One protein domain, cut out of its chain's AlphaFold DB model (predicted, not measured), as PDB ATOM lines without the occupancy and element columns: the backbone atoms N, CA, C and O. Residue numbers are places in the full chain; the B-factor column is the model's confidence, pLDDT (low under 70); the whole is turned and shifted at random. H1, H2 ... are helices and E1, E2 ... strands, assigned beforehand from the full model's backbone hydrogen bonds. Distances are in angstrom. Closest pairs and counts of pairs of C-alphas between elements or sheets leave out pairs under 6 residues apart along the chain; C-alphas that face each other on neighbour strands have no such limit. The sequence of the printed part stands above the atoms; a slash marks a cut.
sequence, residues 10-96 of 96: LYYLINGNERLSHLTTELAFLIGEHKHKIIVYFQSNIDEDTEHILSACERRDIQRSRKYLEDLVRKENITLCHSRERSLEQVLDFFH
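What this domain is: This is residues 10 to 96 of the 96 residues of the protein "Hypothetical protein" of Adineta steineri (UniProt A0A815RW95). A small three-strand sheet lies between H3, which runs along the strands over one face, and a pair of helices on the other side, H1 and H2, which lie side by side and only graze the sheet. The longer H2 begins beyond the ends of the strands, together with the long unnamed stretch of residues 43 to 55, at one end of the longest axis. The printed part has 87 residues with three named helices and three named strands, in the order E1 H1 E2 H2 E3 H3; the sheet order is E1 E2 E3, all parallel, and the class is mixed, helices and strands. The whole is compact, with a radius of gyration of the C-alphas of 13.7 A, yet elongated in outline, spanning 44 by 27 by 16 A.

Where its parts are: E1, residues 10 to 14, begins at C-alpha 10 (86.629, 25.505, 13.655) and is 12.8 A long. H1 holds residues 21 to 33 and is 19.0 A long. E2, residues 37 to 42, is 16.2 A long. H2, residues 56 to 75, is the longest helix at 28.5 A and begins at C-alpha 56 (100.261, 7.180, -9.467). E3 is residues 79 to 81. H3, residues 84 to 95, is 17.4 A long and ends at C-alpha 95 (78.001, 34.502, 14.252).

How they stand to each other: E1 and E2 are parallel at 11 degrees, with N 12 and O 39 at 2.9 A and N 41 and O 12 at 2.8 A, within hydrogen-bond range. E2, the inner strand, and E3 are parallel at 22 degrees, with N 40 and O 79 at 2.9 A. E1, H1, E2 and E2, H2, E3 are strand-helix-strand units, two parallel neighbour strands with a helix between, each with a right-handed crossover. H3 and the sheet make two layers, a helix on one face of a sheet, at a height over the sheet of 9.4 A. H3 lies over E2, and only just not over E3, on which 2 of its 12 C-alphas fall; it runs along the strands, at 4 degrees to E2 on the local plane. The closest C-alphas of E2 and H3 are those of Tyr 41 and Ser 87, 5.8 A apart. H1 only grazes the sheet with residues 23 to 31, and H2 only grazes it with residues 66 to 74. H2 touches H1 with residues 65 to 72 alone, at a shallow tilt of 12 degrees, the same way; their closest C-alphas are those of Thr 24 and Leu 69, 5.9 A apart. H3 is apart from H1 and H2. Every O i to N i+4 pair is within hydrogen-bond range in H1 and H2, and 6 of 8 are in H3.

The domain as a whole: The two C-alphas farthest apart are those of Ala 56 and His 96, the chain's last residue, at 45.1 A. The printed part has no cut. The link from E2 to H2, 13 residues, is long. Mean pLDDT of the printed part is 86.4; residues 48 to 52 and residue 96 are under 70.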
ATOM      1  N   LEU A  10      85.467  25.795  14.481       91.56
ATOM      2  CA  LEU A  10      86.629  25.505  13.655       91.56
ATOM      3  C   LEU A  10      86.167  25.310  12.216       91.56
ATOM      4  O   LEU A  10      85.246  24.535  11.955       91.56
ATOM      5  N   TYR A  11      86.801  26.038  11.301       92.25
ATOM      6  CA  TYR A  11      86.504  25.989   9.878       92.25
ATOM      7  C   TYR A  11      87.716  25.456   9.117       92.25
ATOM      8  O   TYR A  11      88.767  26.096   9.101       92.25
ATOM      9  N   TYR A  12      87.562  24.285   8.502       92.31
ATOM     10  CA  TYR A  12      88.597  23.639   7.699       92.31
ATOM     11  C   TYR A  12      88.338  23.889   6.216       92.31
ATOM     12  O   TYR A  12      87.252  23.602   5.719       92.31
ATOM     13  N   LEU A  13      89.344  24.410   5.516       90.94
ATOM     14  CA  LEU A  13      89.340  24.633   4.072       90.94
ATOM     15  C   LEU A  13      90.282  23.624   3.432       90.94
ATOM     16  O   LEU A  13      91.485  23.730   3.637       90.94
ATOM     17  N   ILE A  14      89.737  22.659   2.690       90.75
ATOM     18  CA  ILE A  14      90.524  21.547   2.161       90.75
ATOM     19  C   ILE A  14      90.433  21.509   0.643       90.75
ATOM     20  O   ILE A  14      89.416  21.105   0.063       90.75
ATOM     21  N   ASN A  15      91.529  21.902   0.005       86.00
ATOM     22  CA  ASN A  15      91.636  21.983  -1.450       86.00
ATOM     23  C   ASN A  15      92.043  20.634  -2.069       86.00
ATOM     24  O   ASN A  15      92.348  19.666  -1.359       86.00
ATOM     25  N   GLY A  16      92.030  20.548  -3.402       80.81
ATOM     26  CA  GLY A  16      92.230  19.298  -4.147       80.81
ATOM     27  C   GLY A  16      93.572  18.593  -3.899       80.81
ATOM     28  O   GLY A  16      93.620  17.364  -3.859       80.81
ATOM     29  N   ASN A  17      94.643  19.349  -3.641       76.94
ATOM     30  CA  ASN A  17      96.021  18.822  -3.654       76.94
ATOM     31  C   ASN A  17      96.648  18.638  -2.265       76.94
ATOM     32  O   ASN A  17      97.818  18.275  -2.145       76.94
ATOM     33  N   GLU A  18      95.896  18.907  -1.200       79.06
ATOM     34  CA  GLU A  18      96.416  18.830   0.162       79.06
ATOM     35  C   GLU A  18      96.572  17.376   0.623       79.06
ATOM     36  O   GLU A  18      95.688  16.538   0.432       79.06
ATOM     37  N   ARG A  19      97.705  17.067   1.268       79.06
ATOM     38  CA  ARG A  19      97.894  15.791   1.969       79.06
ATOM     39  C   ARG A  19      97.181  15.862   3.315       79.06
ATOM     40  O   ARG A  19      97.520  16.689   4.157       79.06
ATOM     41  N   LEU A  20      96.221  14.967   3.534       85.19
ATOM     42  CA  LEU A  20      95.263  15.098   4.638       85.19
ATOM     43  C   LEU A  20      95.595  14.248   5.865       85.19
ATOM     44  O   LEU A  20      94.807  14.218   6.801       85.19
ATOM     45  N   SER A  21      96.734  13.553   5.903       82.00
ATOM     46  CA  SER A  21      97.078  12.639   7.006       82.00
ATOM     47  C   SER A  21      97.148  13.345   8.367       82.00
ATOM     48  O   SER A  21      96.529  12.893   9.335       82.00
ATOM     49  N   HIS A  22      97.838  14.487   8.436       85.38
ATOM     50  CA  HIS A  22      97.891  15.309   9.647       85.38
ATOM     51  C   HIS A  22      96.512  15.881   9.989       85.38
ATOM     52  O   HIS A  22      96.044  15.734  11.114       85.38
ATOM     53  N   LEU A  23      95.838  16.475   9.000       87.62
ATOM     54  CA  LEU A  23      94.538  17.120   9.184       87.62
ATOM     55  C   LEU A  23      93.476  16.132   9.679       87.62
ATOM     56  O   LEU A  23      92.712  16.457  10.576       87.62
ATOM     57  N   THR A  24      93.469  14.903   9.165       88.31
ATOM     58  CA  THR A  24      92.551  13.844   9.609       88.31
ATOM     59  C   THR A  24      92.798  13.476  11.073       88.31
ATOM     60  O   THR A  24      91.849  13.282  11.829       88.31
ATOM     61  N   THR A  25      94.066  13.414  11.491       89.25
ATOM     62  CA  THR A  25      94.441  13.110  12.882       89.25
ATOM     63  C   THR A  25      94.027  14.239  13.825       89.25
ATOM     64  O   THR A  25      93.434  13.990  14.873       89.25
ATOM     65  N   GLU A  26      94.303  15.484  13.436       90.25
ATOM     66  CA  GLU A  26      93.905  16.677  14.183       90.25
ATOM     67  C   GLU A  26      92.380  16.769  14.315       90.25
ATOM     68  O   GLU A  26      91.859  16.965  15.413       90.25
ATOM     69  N   LEU A  27      91.658  16.549  13.213       91.19
ATOM     70  CA  LEU A  27      90.203  16.566  13.196       91.19
ATOM     71  C   LEU A  27      89.634  15.496  14.132       91.19
ATOM     72  O   LEU A  27      88.774  15.805  14.949       91.19
ATOM     73  N   ALA A  28      90.150  14.265  14.075       91.69
ATOM     74  CA  ALA A  28      89.729  13.181  14.962       91.69
ATOM     75  C   ALA A  28      89.921  13.531  16.447       91.69
ATOM     76  O   ALA A  28      89.036  13.268  17.263       91.69
ATOM     77  N   PHE A  29      91.041  14.168  16.797       92.12
ATOM     78  CA  PHE A  29      91.283  14.647  18.158       92.12
ATOM     79  C   PHE A  29      90.252  15.705  18.584       92.12
ATOM     80  O   PHE A  29      89.645  15.584  19.647       92.12
ATOM     81  N   LEU A  30      90.011  16.714  17.744       92.25
ATOM     82  CA  LEU A  30      89.098  17.823  18.047       92.25
ATOM     83  C   LEU A  30      87.631  17.395  18.119       92.25
ATOM     84  O   LEU A  30      86.874  17.938  18.927       92.25
ATOM     85  N   ILE A  31      87.239  16.412  17.308       90.69
ATOM     86  CA  ILE A  31      85.930  15.758  17.402       90.69
ATOM     87  C   ILE A  31      85.769  15.133  18.786       90.69
ATOM     88  O   ILE A  31      84.777  15.404  19.461       90.69
ATOM     89  N   GLY A  32      86.764  14.360  19.231       90.62
ATOM     90  CA  GLY A  32      86.752  13.697  20.536       90.62
ATOM     91  C   GLY A  32      86.785  14.655  21.730       90.62
ATOM     92  O   GLY A  32      86.344  14.293  22.818       90.62
ATOM     93  N   GLU A  33      87.260  15.890  21.555       90.81
ATOM     94  CA  GLU A  33      87.167  16.899  22.614       90.81
ATOM     95  C   GLU A  33      85.734  17.394  22.850       90.81
ATOM     96  O   GLU A  33      85.454  17.896  23.938       90.81
ATOM     97  N   HIS A  34      84.840  17.300  21.858       86.50
ATOM     98  CA  HIS A  34      83.452  17.786  21.913       86.50
ATOM     99  C   HIS A  34      83.291  19.261  22.348       86.50
ATOM    100  O   HIS A  34      82.248  19.669  22.857       86.50
ATOM    101  N   LYS A  35      84.323  20.091  22.144       88.44
ATOM    102  CA  LYS A  35      84.342  21.517  22.540       88.44
ATOM    103  C   LYS A  35      84.037  22.481  21.396       88.44
ATOM    104  O   LYS A  35      83.817  23.667  21.637       88.44
ATOM    105  N   HIS A  36      84.057  21.986  20.163       88.25
ATOM    106  CA  HIS A  36      84.056  22.799  18.956       88.25
ATOM    107  C   HIS A  36      82.924  22.377  18.023       88.25
ATOM    108  O   HIS A  36      82.734  21.188  17.775       88.25
ATOM    109  N   LYS A  37      82.209  23.348  17.448       89.69
ATOM    110  CA  LYS A  37      81.426  23.105  16.234       89.69
ATOM    111  C   LYS A  37      82.390  23.119  15.052       89.69
ATOM    112  O   LYS A  37      83.120  24.090  14.862       89.69
ATOM    113  N   ILE A  38      82.408  22.046  14.279       93.06
ATOM    114  CA  ILE A  38      83.342  21.877  13.166       93.06
ATOM    115  C   ILE A  38      82.569  22.030  11.855       93.06
ATOM    116  O   ILE A  38      81.493  21.455  11.694       93.06
ATOM    117  N   ILE A  39      83.114  22.819  10.934       92.62
ATOM    118  CA  ILE A  39      82.613  22.977   9.565       92.62
ATOM    119  C   ILE A  39      83.776  22.685   8.623       92.62
ATOM    120  O   ILE A  39      84.866  23.235   8.786       92.62
ATOM    121  N   VAL A  40      83.549  21.828   7.634       93.44
ATOM    122  CA  VAL A  40      84.570  21.419   6.668       93.44
ATOM    123  C   VAL A  40      84.115  21.806   5.267       93.44
ATOM    124  O   VAL A  40      83.121  21.288   4.763       93.44
ATOM    125  N   TYR A  41      84.855  22.703   4.624       93.50
ATOM    126  CA  TYR A  41      84.851  22.838   3.173       93.50
ATOM    127  C   TYR A  41      85.796  21.799   2.574       93.50
ATOM    128  O   TYR A  41      86.964  21.716   2.960       93.50
ATOM    129  N   PHE A  42      85.293  21.026   1.620       92.44
ATOM    130  CA  PHE A  42      86.018  19.926   1.014       92.44
ATOM    131  C   PHE A  42      85.806  19.874  -0.495       92.44
ATOM    132  O   PHE A  42      84.744  19.483  -0.988       92.44
ATOM    133  N   GLN A  43      86.854  20.213  -1.235       88.25
ATOM    134  CA  GLN A  43      86.871  20.077  -2.685       88.25
ATOM    135  C   GLN A  43      87.115  18.614  -3.070       88.25
ATOM    136  O   GLN A  43      88.248  18.162  -3.066       88.25
ATOM    137  N   SER A  44      86.093  17.824  -3.386       75.75
ATOM    138  CA  SER A  44      86.276  16.369  -3.556       75.75
ATOM    139  C   SER A  44      87.271  15.971  -4.657       75.75
ATOM    140  O   SER A  44      87.959  14.959  -4.513       75.75
ATOM    141  N   ASN A  45      87.400  16.787  -5.705       80.75
ATOM    142  CA  ASN A  45      88.302  16.527  -6.824       80.75
ATOM    143  C   ASN A  45      89.715  17.050  -6.546       80.75
ATOM    144  O   ASN A  45      89.892  18.153  -6.033       80.75
ATOM    145  N   ILE A  46      90.712  16.246  -6.919       80.06
ATOM    146  CA  ILE A  46      92.113  16.673  -7.008       80.06
ATOM    147  C   ILE A  46      92.233  17.564  -8.246       80.06
ATOM    148  O   ILE A  46      91.619  17.244  -9.263       80.06
ATOM    149  N   ASP A  47      92.992  18.657  -8.171       78.56
ATOM    150  CA  ASP A  47      93.117  19.563  -9.315       78.56
ATOM    151  C   ASP A  47      93.821  18.849 -10.477       78.56
ATOM    152  O   ASP A  47      94.843  18.181 -10.288       78.56
ATOM    153  N   GLU A  48      93.273  18.990 -11.685       67.19
ATOM    154  CA  GLU A  48      93.758  18.308 -12.895       67.19
ATOM    155  C   GLU A  48      95.199  18.709 -13.253       67.19
ATOM    156  O   GLU A  48      95.981  17.868 -13.695       67.19
ATOM    157  N   ASP A  49      95.607  19.939 -12.918       67.19
ATOM    158  CA  ASP A  49      96.968  20.461 -13.132       67.19
ATOM    159  C   ASP A  49      98.065  19.668 -12.395       67.19
ATOM    160  O   ASP A  49      99.259  19.825 -12.662       67.19
ATOM    161  N   THR A  50      97.688  18.780 -11.472       61.69
ATOM    162  CA  THR A  50      98.635  17.928 -10.742       61.69
ATOM    163  C   THR A  50      98.938  16.592 -11.414       61.69
ATOM    164  O   THR A  50      99.814  15.866 -10.930       61.69
ATOM    165  N   GLU A  51      98.287  16.255 -12.535       60.56
ATOM    166  CA  GLU A  51      98.496  14.977 -13.239       60.56
ATOM    167  C   GLU A  51      99.930  14.747 -13.700       60.56
ATOM    168  O   GLU A  51     100.394  13.608 -13.735       60.56
ATOM    169  N   HIS A  52     100.659  15.823 -13.983       63.50
ATOM    170  CA  HIS A  52     102.055  15.754 -14.408       63.50
ATOM    171  C   HIS A  52     103.058  15.816 -13.249       63.50
ATOM    172  O   HIS A  52     104.254  15.637 -13.467       63.50
ATOM    173  N   ILE A  53     102.587  16.070 -12.024       76.62
ATOM    174  CA  ILE A  53     103.431  16.320 -10.848       76.62
ATOM    175  C   ILE A  53     103.383  15.135  -9.881       76.62
ATOM    176  O   ILE A  53     104.391  14.792  -9.265       76.62
ATOM    177  N   LEU A  54     102.219  14.501  -9.742       80.19
ATOM    178  CA  LEU A  54     102.008  13.416  -8.791       80.19
ATOM    179  C   LEU A  54     102.232  12.054  -9.440       80.19
ATOM    180  O   LEU A  54     101.643  11.723 -10.468       80.19
ATOM    181  N   SER A  55     103.005  11.197  -8.776       86.12
ATOM    182  CA  SER A  55     103.066   9.789  -9.159       86.12
ATOM    183  C   SER A  55     101.714   9.094  -8.939       86.12
ATOM    184  O   SER A  55     100.918   9.462  -8.070       86.12
ATOM    185  N   ALA A  56     101.465   7.996  -9.662       86.56
ATOM    186  CA  ALA A  56     100.261   7.180  -9.467       86.56
ATOM    187  C   ALA A  56     100.127   6.630  -8.029       86.56
ATOM    188  O   ALA A  56      99.026   6.331  -7.563       86.56
ATOM    189  N   CYS A  57     101.245   6.466  -7.316       87.88
ATOM    190  CA  CYS A  57     101.236   6.081  -5.908       87.88
ATOM    191  C   CYS A  57     100.702   7.219  -5.028       87.88
ATOM    192  O   CYS A  57      99.759   7.009  -4.267       87.88
ATOM    193  N   GLU A  58     101.238   8.426  -5.195       85.38
ATOM    194  CA  GLU A  58     100.830   9.609  -4.428       85.38
ATOM    195  C   GLU A  58      99.381   9.998  -4.699       85.38
ATOM    196  O   GLU A  58      98.643  10.290  -3.761       85.38
ATOM    197  N   ARG A  59      98.930   9.921  -5.955       84.75
ATOM    198  CA  ARG A  59      97.524  10.167  -6.304       84.75
ATOM    199  C   ARG A  59      96.587   9.219  -5.552       84.75
ATOM    200  O   ARG A  59      95.586   9.670  -4.999       84.75
ATOM    201  N   ARG A  60      96.917   7.924  -5.479       87.31
ATOM    202  CA  ARG A  60      96.122   6.942  -4.717       87.31
ATOM    203  C   ARG A  60      96.136   7.219  -3.216       87.31
ATOM    204  O   ARG A  60      95.114   7.023  -2.563       87.31
ATOM    205  N   ASP A  61      97.266   7.662  -2.674       86.88
ATOM    206  CA  ASP A  61      97.372   8.024  -1.259       86.88
ATOM    207  C   ASP A  61      96.513   9.253  -0.923       86.88
ATOM    208  O   ASP A  61      95.704   9.211   0.008       86.88
ATOM    209  N   ILE A  62      96.573  10.297  -1.756       86.50
ATOM    210  CA  ILE A  62      95.722  11.488  -1.627       86.50
ATOM    211  C   ILE A  62      94.248  11.086  -1.707       86.50
ATOM    212  O   ILE A  62      93.491  11.394  -0.787       86.50
ATOM    213  N   GLN A  63      93.842  10.327  -2.728       87.31
ATOM    214  CA  GLN A  63      92.462   9.839  -2.871       87.31
ATOM    215  C   GLN A  63      91.990   9.038  -1.651       87.31
ATOM    216  O   GLN A  63      90.858   9.204  -1.193       87.31
ATOM    217  N   ARG A  64      92.853   8.186  -1.088       88.56
ATOM    218  CA  ARG A  64      92.535   7.413   0.115       88.56
ATOM    219  C   ARG A  64      92.342   8.322   1.328       88.56
ATOM    220  O   ARG A  64      91.359   8.163   2.043       88.56
ATOM    221  N   SER A  65      93.246   9.278   1.543       88.25
ATOM    222  CA  SER A  65      93.148  10.228   2.658       88.25
ATOM    223  C   SER A  65      91.883  11.091   2.572       88.25
ATOM    224  O   SER A  65      91.197  11.280   3.571       88.25
ATOM    225  N   ARG A  66      91.513  11.512   1.356       89.81
ATOM    226  CA  ARG A  66      90.259  12.210   1.043       89.81
ATOM    227  C   ARG A  66      89.037  11.398   1.447       89.81
ATOM    228  O   ARG A  66      88.171  11.905   2.152       89.81
ATOM    229  N   LYS A  67      89.002  10.123   1.059       89.94
ATOM    230  CA  LYS A  67      87.907   9.220   1.417       89.94
ATOM    231  C   LYS A  67      87.791   9.028   2.931       89.94
ATOM    232  O   LYS A  67      86.694   9.104   3.464       89.94
ATOM    233  N   TYR A  68      88.913   8.833   3.626       90.50
ATOM    234  CA  TYR A  68      88.902   8.700   5.085       90.50
ATOM    235  C   TYR A  68      88.376   9.943   5.791       90.50
ATOM    236  O   TYR A  68      87.630   9.816   6.759       90.50
ATOM    237  N   LEU A  69      88.728  11.131   5.302       91.12
ATOM    238  CA  LEU A  69      88.190  12.366   5.843       91.12
ATOM    239  C   LEU A  69      86.675  12.472   5.615       91.12
ATOM    240  O   LEU A  69      85.951  12.765   6.562       91.12
ATOM    241  N   GLU A  70      86.190  12.222   4.394       91.81
ATOM    242  CA  GLU A  70      84.746  12.237   4.114       91.81
ATOM    243  C   GLU A  70      83.987  11.251   5.014       91.81
ATOM    244  O   GLU A  70      82.948  11.603   5.575       91.81
ATOM    245  N   ASP A  71      84.518  10.039   5.184       92.38
ATOM    246  CA  ASP A  71      83.920   9.006   6.032       92.38
ATOM    247  C   ASP A  71      83.899   9.432   7.509       92.38
ATOM    248  O   ASP A  71      82.873   9.278   8.174       92.38
ATOM    249  N   LEU A  72      84.991  10.015   8.019       92.44
ATOM    250  CA  LEU A  72      85.073  10.544   9.386       92.44
ATOM    251  C   LEU A  72      84.044  11.655   9.614       92.44
ATOM    252  O   LEU A  72      83.273  11.605  10.569       92.44
ATOM    253  N   VAL A  73      84.003  12.638   8.714       92.81
ATOM    254  CA  VAL A  73      83.090  13.784   8.802       92.81
ATOM    255  C   VAL A  73      81.631  13.324   8.772       92.81
ATOM    256  O   VAL A  73      80.829  13.784   9.583       92.81
ATOM    257  N   ARG A  74      81.284  12.377   7.890       92.25
ATOM    258  CA  ARG A  74      79.929  11.806   7.821       92.25
ATOM    259  C   ARG A  74      79.567  11.024   9.078       92.25
ATOM    260  O   ARG A  74      78.475  11.211   9.605       92.25
ATOM    261  N   LYS A  75      80.462  10.158   9.561       94.75
ATOM    262  CA  LYS A  75      80.220   9.312  10.739       94.75
ATOM    263  C   LYS A  75      79.948  10.138  11.996       94.75
ATOM    264  O   LYS A  75      79.085   9.781  12.790       94.75
ATOM    265  N   GLU A  76      80.657  11.250  12.138       94.00
ATOM    266  CA  GLU A  76      80.574  12.136  13.299       94.00
ATOM    267  C   GLU A  76      79.534  13.261  13.110       94.00
ATOM    268  O   GLU A  76      79.448  14.175  13.927       94.00
ATOM    269  N   ASN A  77      78.714  13.192  12.047       92.25
ATOM    270  CA  ASN A  77      77.675  14.172  11.695       92.25
ATOM    271  C   ASN A  77      78.185  15.624  11.636       92.25
ATOM    272  O   ASN A  77      77.501  16.566  12.042       92.25
ATOM    273  N   ILE A  78      79.398  15.810  11.124       92.88
ATOM    274  CA  ILE A  78      80.027  17.120  10.961       92.88
ATOM    275  C   ILE A  78      79.544  17.758   9.659       92.88
ATOM    276  O   ILE A  78      79.354  17.084   8.644       92.88
ATOM    277  N   THR A  79      79.369  19.080   9.664       92.56
ATOM    278  CA  THR A  79      78.945  19.821   8.474       92.56
ATOM    279  C   THR A  79      80.022  19.759   7.388       92.56
ATOM    280  O   THR A  79      81.069  20.394   7.511       92.56
ATOM    281  N   LEU A  80      79.733  19.035   6.302       92.69
ATOM    282  CA  LEU A  80      80.554  18.954   5.093       92.69
ATOM    283  C   LEU A  80      79.952  19.810   3.975       92.69
ATOM    284  O   LEU A  80      78.775  19.674   3.642       92.69
ATOM    285  N   CYS A  81      80.763  20.669   3.371       93.56
ATOM    286  CA  CYS A  81      80.371  21.535   2.267       93.56
ATOM    287  C   CYS A  81      81.322  21.353   1.083       93.56
ATOM    288  O   CYS A  81      82.534  21.418   1.246       93.56
ATOM    289  N   HIS A  82      80.769  21.192  -0.116       90.88
ATOM    290  CA  HIS A  82      81.556  21.070  -1.351       90.88
ATOM    291  C   HIS A  82      81.614  22.368  -2.173       90.88
ATOM    292  O   HIS A  82      82.383  22.458  -3.121       90.88
ATOM    293  N   SER A  83      80.822  23.380  -1.800       90.44
ATOM    294  CA  SER A  83      80.917  24.748  -2.329       90.44
ATOM    295  C   SER A  83      81.520  25.647  -1.259       90.44
ATOM    296  O   SER A  83      81.145  25.558  -0.085       90.44
ATOM    297  N   ARG A  84      82.453  26.501  -1.686       88.12
ATOM    298  CA  ARG A  84      83.158  27.448  -0.819       88.12
ATOM    299  C   ARG A  84      82.241  28.574  -0.351       88.12
ATOM    300  O   ARG A  84      82.372  29.064   0.766       88.12
ATOM    301  N   GLU A  85      81.320  28.986  -1.209       90.50
ATOM    302  CA  GLU A  85      80.314  30.003  -0.919       90.50
ATOM    303  C   GLU A  85      79.385  29.488   0.178       90.50
ATOM    304  O   GLU A  85      79.273  30.095   1.242       90.50
ATOM    305  N   ARG A  86      78.831  28.287  -0.021       88.94
ATOM    306  CA  ARG A  86      77.932  27.646   0.944       88.94
ATOM    307  C   ARG A  86      78.609  27.376   2.288       88.94
ATOM    308  O   ARG A  86      77.982  27.507   3.335       88.94
ATOM    309  N   SER A  87      79.879  26.973   2.283       90.69
ATOM    310  CA  SER A  87      80.610  26.735   3.529       90.69
ATOM    311  C   SER A  87      80.856  28.024   4.307       90.69
ATOM    312  O   SER A  87      80.801  28.010   5.535       90.69
ATOM    313  N   LEU A  88      81.092  29.139   3.610       88.75
ATOM    314  CA  LEU A  88      81.250  30.446   4.233       88.75
ATOM    315  C   LEU A  88      79.931  30.947   4.830       88.75
ATOM    316  O   LEU A  88      79.935  31.407   5.967       88.75
ATOM    317  N   GLU A  89      78.815  30.804   4.113       91.00
ATOM    318  CA  GLU A  89      77.475  31.129   4.626       91.00
ATOM    319  C   GLU A  89      77.195  30.396   5.946       91.00
ATOM    320  O   GLU A  89      76.852  31.027   6.939       91.00
ATOM    321  N   GLN A  90      77.482  29.093   6.019       87.69
ATOM    322  CA  GLN A  90      77.319  28.299   7.247       87.69
ATOM    323  C   GLN A  90      78.181  28.782   8.424       87.69
ATOM    324  O   GLN A  90      77.799  28.629   9.587       87.69
ATOM    325  N   VAL A  91      79.368  29.323   8.142       87.12
ATOM    326  CA  VAL A  91      80.231  29.919   9.168       87.12
ATOM    327  C   VAL A  91      79.644  31.248   9.641       87.12
ATOM    328  O   VAL A  91      79.639  31.503  10.842       87.12
ATOM    329  N   LEU A  92      79.138  32.078   8.726       86.88
ATOM    330  CA  LEU A  92      78.521  33.368   9.047       86.88
ATOM    331  C   LEU A  92      77.221  33.202   9.841       86.88
ATOM    332  O   LEU A  92      77.050  33.894  10.842       86.88
ATOM    333  N   ASP A  93      76.382  32.226   9.486       85.62
ATOM    334  CA  ASP A  93      75.147  31.872  10.204       85.62
ATOM    335  C   ASP A  93      75.389  31.528  11.680       85.62
ATOM    336  O   ASP A  93      74.480  31.606  12.496       85.62
ATOM    337  N   PHE A  94      76.607  31.126  12.055       75.31
ATOM    338  CA  PHE A  94      76.948  30.889  13.457       75.31
ATOM    339  C   PHE A  94      77.198  32.181  14.250       75.31
ATOM    340  O   PHE A  94      77.048  32.191  15.473       75.31
ATOM    341  N   PHE A  95      77.672  33.238  13.591       74.38
ATOM    342  CA  PHE A  95      78.001  34.502  14.252       74.38
ATOM    343  C   PHE A  95      76.789  35.425  14.430       74.38
ATOM    344  O   PHE A  95      76.902  36.404  15.172       74.38
ATOM    345  N   HIS A  96      75.672  35.113  13.770       62.41
ATOM    346  CA  HIS A  96      74.382  35.789  13.901       62.41
ATOM    347  C   HIS A  96      73.490  35.100  14.939       62.41
ATOM    348  O   HIS A  96      72.789  35.845  15.662       62.41
TER     349      HIS A  96